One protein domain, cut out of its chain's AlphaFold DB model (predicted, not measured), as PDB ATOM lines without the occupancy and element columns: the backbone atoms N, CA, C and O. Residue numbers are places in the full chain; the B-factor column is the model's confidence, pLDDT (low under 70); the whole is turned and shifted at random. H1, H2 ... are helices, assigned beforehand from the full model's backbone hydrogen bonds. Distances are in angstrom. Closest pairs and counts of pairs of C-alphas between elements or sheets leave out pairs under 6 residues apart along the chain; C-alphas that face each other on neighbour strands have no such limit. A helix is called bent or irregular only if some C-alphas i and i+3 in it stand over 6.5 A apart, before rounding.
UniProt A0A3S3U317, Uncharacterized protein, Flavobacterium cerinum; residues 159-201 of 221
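What this domain is: This is residues 159 to 201 of the 221 residues of an uncharacterized protein of Flavobacterium cerinum (UniProt A0A3S3U317). The longest helix, H3, forms one side of a small, simple three-helix bundle, and the two short helices H1 and H2 lie beside it as a hairpin, so that the three centres make a triangle. The chain reverses at each turn: H2 runs opposite to both H1 and H3, with few contacts between H3 and the other two, and residues 197 to 201 form a tail after H3. The printed part has 43 residues with three named helices, in the order H1, H2, H3, and no named strand; its class is all helix. It is compact, with a radius of gyration of the C-alphas of 9.4 A, and its outline is elongated, with spans of 26 by 17 by 15 A.

Where its parts are: H3 covers residues 183 to 196 and measures 19.1 A from first to last C-alpha, from Ile 183 at (117.618, 141.143, 76.631) to Leu 196 at (129.603, 152.202, 86.520). It is irregular: C-alphas 184 and 187 are 8.0 A apart, against about 5 A in a regular helix, and its line is a rough one. H2 covers residues 170 to 177 and is 10.7 A long. H1 covers residues 159 to 165, is 9.9 A long, and begins with C-alpha 159 at (123.752, 137.234, 75.020).

How they stand to each other: H3 and H2 only just touch, with 3 pairs of C-alphas within 8 A, and H3 does so with residues 189 to 193 alone. Their closest C-alphas are those of Ile 189 and Ile 172, 6.8 A apart. The two form a helical hairpin, running opposite ways at a shallow tilt of 17 degrees. H2 and H1 touch and form a second helical hairpin. Their closest C-alphas are those of Val 173 and Ala 163, 5.3 A apart, and they too run opposite ways at a shallow tilt of 17 degrees. H1 and H3 are close but not clearly touching, with the C-alphas of Lys 159 and Ile 183 closest at 7.4 A. They run the same way at a shallow tilt of 33 degrees, only just short of steep. In H1 and H2 every O i to N i+4 pair is within hydrogen-bond range; in H3 8 of 10 are.

The domain as a whole: The C-alphas of Asn 179 and Asn 200 are the two farthest apart, at 27.0 A. The printed part has no cut. The links H1 to H2, of 4 residues, and H2 to H3, of 5 residues, are both tight. The mean pLDDT of the printed part is 92.2, and residues 200 to 201 are under 70.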
ATOM      1  N   LYS A 159     122.825 136.761  73.980       90.75
ATOM      2  CA  LYS A 159     123.752 137.234  75.020       90.75
ATOM      3  C   LYS A 159     125.162 137.520  74.511       90.75
ATOM      4  O   LYS A 159     125.764 138.491  74.944       90.75
ATOM      5  N   LYS A 160     125.669 136.739  73.547       91.62
ATOM      6  CA  LYS A 160     127.007 136.956  72.976       91.62
ATOM      7  C   LYS A 160     127.107 138.289  72.240       91.62
ATOM      8  O   LYS A 160     128.151 138.920  72.287       91.62
ATOM      9  N   LYS A 161     126.035 138.728  71.570       91.94
ATOM     10  CA  LYS A 161     126.009 140.040  70.905       91.94
ATOM     11  C   LYS A 161     125.956 141.181  71.915       91.94
ATOM     12  O   LYS A 161     126.627 142.181  71.705       91.94
ATOM     13  N   ILE A 162     125.188 141.010  72.993       94.19
ATOM     14  CA  ILE A 162     125.117 141.991  74.083       94.19
ATOM     15  C   ILE A 162     126.496 142.113  74.748       94.19
ATOM     16  O   ILE A 162     127.054 143.202  74.778       94.19
ATOM     17  N   ALA A 163     127.098 140.995  75.164       94.81
ATOM     18  CA  ALA A 163     128.441 140.972  75.748       94.81
ATOM     19  C   ALA A 163     129.510 141.541  74.804       94.81
ATOM     20  O   ALA A 163     130.404 142.241  75.255       94.81
ATOM     21  N   ALA A 164     129.417 141.275  73.497       95.00
ATOM     22  CA  ALA A 164     130.346 141.844  72.523       95.00
ATOM     23  C   ALA A 164     130.212 143.369  72.400       95.00
ATOM     24  O   ALA A 164     131.220 144.037  72.202       95.00
ATOM     25  N   TYR A 165     128.994 143.910  72.506       95.19
ATOM     26  CA  TYR A 165     128.777 145.356  72.480       95.19
ATOM     27  C   TYR A 165     129.311 146.032  73.747       95.19
ATOM     28  O   TYR A 165     129.938 147.076  73.638       95.19
ATOM     29  N   PHE A 166     129.112 145.417  74.917       95.12
ATOM     30  CA  PHE A 166     129.525 145.930  76.234       95.12
ATOM     31  C   PHE A 166     130.831 145.295  76.752       95.12
ATOM     32  O   PHE A 166     131.013 145.115  77.955       95.12
ATOM     33  N   ASN A 167     131.738 144.907  75.855       94.50
ATOM     34  CA  ASN A 167     132.929 144.130  76.215       94.50
ATOM     35  C   ASN A 167     133.942 144.902  77.078       94.50
ATOM     36  O   ASN A 167     134.741 144.275  77.771       94.50
ATOM     37  N   GLU A 168     133.912 146.236  77.056       93.44
ATOM     38  CA  GLU A 168     134.770 147.083  77.893       93.44
ATOM     39  C   GLU A 168     134.291 147.183  79.352       93.44
ATOM     40  O   GLU A 168     134.980 147.759  80.185       93.44
ATOM     41  N   CYS A 169     133.138 146.587  79.672       95.62
ATOM     42  CA  CYS A 169     132.539 146.581  81.001       95.62
ATOM     43  C   CYS A 169     132.434 145.131  81.517       95.62
ATOM     44  O   CYS A 169     131.392 144.484  81.354       95.62
ATOM     45  N   PRO A 170     133.494 144.583  82.156       95.44
ATOM     46  CA  PRO A 170     133.523 143.190  82.610       95.44
ATOM     47  C   PRO A 170     132.349 142.812  83.521       95.44
ATOM     48  O   PRO A 170     131.846 141.694  83.433       95.44
ATOM     49  N   GLY A 171     131.860 143.759  84.334       96.31
ATOM     50  CA  GLY A 171     130.706 143.549  85.210       96.31
ATOM     51  C   GLY A 171     129.417 143.206  84.455       96.31
ATOM     52  O   GLY A 171     128.632 142.386  84.930       96.31
ATOM     53  N   ILE A 172     129.209 143.754  83.250       97.00
ATOM     54  CA  ILE A 172     128.075 143.372  82.391       97.00
ATOM     55  C   ILE A 172     128.278 141.963  81.835       97.00
ATOM     56  O   ILE A 172     127.335 141.174  81.815       97.00
ATOM     57  N   VAL A 173     129.496 141.626  81.399       96.31
ATOM     58  CA  VAL A 173     129.809 140.302  80.836       96.31
ATOM     59  C   VAL A 173     129.575 139.201  81.874       96.31
ATOM     60  O   VAL A 173     128.858 138.244  81.587       96.31
ATOM     61  N   GLU A 174     130.069 139.379  83.100       96.12
ATOM     62  CA  GLU A 174     129.856 138.441  84.212       96.12
ATOM     63  C   GLU A 174     128.360 138.254  84.528       96.12
ATOM     64  O   GLU A 174     127.863 137.135  84.684       96.12
ATOM     65  N   ARG A 175     127.601 139.356  84.555       97.19
ATOM     66  CA  ARG A 175     126.150 139.337  84.799       97.19
ATOM     67  C   ARG A 175     125.353 138.695  83.661       97.19
ATOM     68  O   ARG A 175     124.300 138.092  83.881       97.19
ATOM     69  N   LEU A 176     125.840 138.774  82.427       95.88
ATOM     70  CA  LEU A 176     125.248 138.048  81.301       95.88
ATOM     71  C   LEU A 176     125.483 136.537  81.427       95.88
ATOM     72  O   LEU A 176     124.564 135.754  81.146       95.88
ATOM     73  N   GLU A 177     126.679 136.132  81.862       94.31
ATOM     74  CA  GLU A 177     127.068 134.732  82.078       94.31
ATOM     75  C   GLU A 177     126.280 134.081  83.220       94.31
ATOM     76  O   GLU A 177     125.763 132.974  83.054       94.31
ATOM     77  N   ASN A 178     126.089 134.787  84.339       95.88
ATOM     78  CA  ASN A 178     125.320 134.287  85.487       95.88
ATOM     79  C   ASN A 178     123.784 134.400  85.323       95.88
ATOM     80  O   ASN A 178     123.034 133.984  86.201       95.88
ATOM     81  N   ASN A 179     123.309 134.901  84.178       93.62
ATOM     82  CA  ASN A 179     121.895 135.116  83.838       93.62
ATOM     83  C   ASN A 179     121.153 136.210  84.621       93.62
ATOM     84  O   ASN A 179     119.938 136.315  84.457       93.62
ATOM     85  N   THR A 180     121.843 137.054  85.385       95.38
ATOM     86  CA  THR A 180     121.221 138.251  85.983       95.38
ATOM     87  C   THR A 180     120.889 139.303  84.930       95.38
ATOM     88  O   THR A 180     119.861 139.961  85.032       95.38
ATOM     89  N   PHE A 181     121.697 139.395  83.872       96.12
ATOM     90  CA  PHE A 181     121.421 140.216  82.701       96.12
ATOM     91  C   PHE A 181     120.994 139.378  81.492       96.12
ATOM     92  O   PHE A 181     121.498 138.277  81.221       96.12
ATOM     93  N   ASN A 182     120.034 139.913  80.741       93.62
ATOM     94  CA  ASN A 182     119.549 139.382  79.474       93.62
ATOM     95  C   ASN A 182     118.855 140.492  78.653       93.62
ATOM     96  O   ASN A 182     118.882 141.660  79.016       93.62
ATOM     97  N   ILE A 183     118.255 140.147  77.511       91.19
ATOM     98  CA  ILE A 183     117.618 141.143  76.631       91.19
ATOM     99  C   ILE A 183     116.389 141.824  77.251       91.19
ATOM    100  O   ILE A 183     116.093 142.955  76.887       91.19
ATOM    101  N   ALA A 184     115.683 141.154  78.164       90.94
ATOM    102  CA  ALA A 184     114.548 141.737  78.872       90.94
ATOM    103  C   ALA A 184     114.991 142.766  79.924       90.94
ATOM    104  O   ALA A 184     114.205 143.628  80.281       90.94
ATOM    105  N   THR A 185     116.246 142.703  80.378       93.69
ATOM    106  CA  THR A 185     116.847 143.651  81.330       93.69
ATOM    107  C   THR A 185     117.769 144.639  80.607       93.69
ATOM    108  O   THR A 185     118.800 145.032  81.145       93.69
ATOM    109  N   LEU A 186     117.499 144.959  79.333       94.56
ATOM    110  CA  LEU A 186     118.408 145.796  78.543       94.56
ATOM    111  C   LEU A 186     118.493 147.233  79.078       94.56
ATOM    112  O   LEU A 186     119.567 147.823  79.004       94.56
ATOM    113  N   GLU A 187     117.403 147.762  79.634       94.62
ATOM    114  CA  GLU A 187     117.404 149.046  80.345       94.62
ATOM    115  C   GLU A 187     118.410 149.017  81.504       94.62
ATOM    116  O   GLU A 187     119.373 149.780  81.470       94.62
ATOM    117  N   ASP A 188     118.304 148.037  82.411       96.06
ATOM    118  CA  ASP A 188     119.241 147.859  83.534       96.06
ATOM    119  C   ASP A 188     120.704 147.726  83.082       96.06
ATOM    120  O   ASP A 188     121.616 148.222  83.739       96.06
ATOM    121  N   ILE A 189     120.955 147.042  81.958       96.44
ATOM    122  CA  ILE A 189     122.308 146.892  81.400       96.44
ATOM    123  C   ILE A 189     122.868 148.252  80.970       96.44
ATOM    124  O   ILE A 189     124.040 148.538  81.219       96.44
ATOM    125  N   VAL A 190     122.054 149.073  80.301       96.81
ATOM    126  CA  VAL A 190     122.468 150.399  79.823       96.81
ATOM    127  C   VAL A 190     122.652 151.362  80.991       96.81
ATOM    128  O   VAL A 190     123.649 152.083  81.011       96.81
ATOM    129  N   GLU A 191     121.757 151.350  81.979       96.62
ATOM    130  CA  GLU A 191     121.928 152.132  83.210       96.62
ATOM    131  C   GLU A 191     123.205 151.726  83.942       96.62
ATOM    132  O   GLU A 191     124.046 152.577  84.211       96.62
ATOM    133  N   TYR A 192     123.425 150.425  84.151       96.81
ATOM    134  CA  TYR A 192     124.649 149.913  84.766       96.81
ATOM    135  C   TYR A 192     125.901 150.370  84.013       96.81
ATOM    136  O   TYR A 192     126.881 150.776  84.636       96.81
ATOM    137  N   TYR A 193     125.887 150.310  82.675       96.31
ATOM    138  CA  TYR A 193     127.013 150.784  81.872       96.31
ATOM    139  C   TYR A 193     127.271 152.271  82.119       96.31
ATOM    140  O   TYR A 193     128.393 152.662  82.436       96.31
ATOM    141  N   ASN A 194     126.230 153.093  81.992       95.75
ATOM    142  CA  ASN A 194     126.346 154.539  82.134       95.75
ATOM    143  C   ASN A 194     126.761 154.949  83.551       95.75
ATOM    144  O   ASN A 194     127.542 155.885  83.694       95.75
ATOM    145  N   ASP A 195     126.313 154.226  84.571       94.25
ATOM    146  CA  ASP A 195     126.592 154.550  85.967       94.25
ATOM    147  C   ASP A 195     127.942 154.020  86.455       94.25
ATOM    148  O   ASP A 195     128.520 154.612  87.357       94.25
ATOM    149  N   LEU A 196     128.448 152.899  85.926       94.06
ATOM    150  CA  LEU A 196     129.603 152.202  86.520       94.06
ATOM    151  C   LEU A 196     130.762 151.940  85.560       94.06
ATOM    152  O   LEU A 196     131.856 151.605  86.015       94.06
ATOM    153  N   CYS A 197     130.533 152.055  84.255       91.62
ATOM    154  CA  CYS A 197     131.525 151.738  83.230       91.62
ATOM    155  C   CYS A 197     131.825 152.903  82.285       91.62
ATOM    156  O   CYS A 197     132.811 152.828  81.559       91.62
ATOM    157  N   SER A 198     131.013 153.962  82.296       86.12
ATOM    158  CA  SER A 198     131.289 155.167  81.521       86.12
ATOM    159  C   SER A 198     132.405 155.993  82.166       86.12
ATOM    160  O   SER A 198     132.496 156.104  83.393       86.12
ATOM    161  N   ASP A 199     133.234 156.632  81.343       72.62
ATOM    162  CA  ASP A 199     134.313 157.517  81.818       72.62
ATOM    163  C   ASP A 199     133.755 158.797  82.494       72.62
ATOM    164  O   ASP A 199     134.490 159.559  83.126       72.62
ATOM    165  N   ASN A 200     132.439 159.030  82.397       57.78
ATOM    166  CA  ASN A 200     131.725 160.214  82.885       57.78
ATOM    167  C   ASN A 200     131.339 160.161  84.378       57.78
ATOM    168  O   ASN A 200     130.607 161.036  84.853       57.78
ATOM    169  N   PHE A 201     131.852 159.196  85.152       51.50
ATOM    170  CA  PHE A 201     131.555 159.040  86.587       51.50
ATOM    171  C   PHE A 201     131.887 160.279  87.450       51.50
ATOM    172  O   PHE A 201     131.460 160.376  88.598       51.50
TER     173      PHE A 201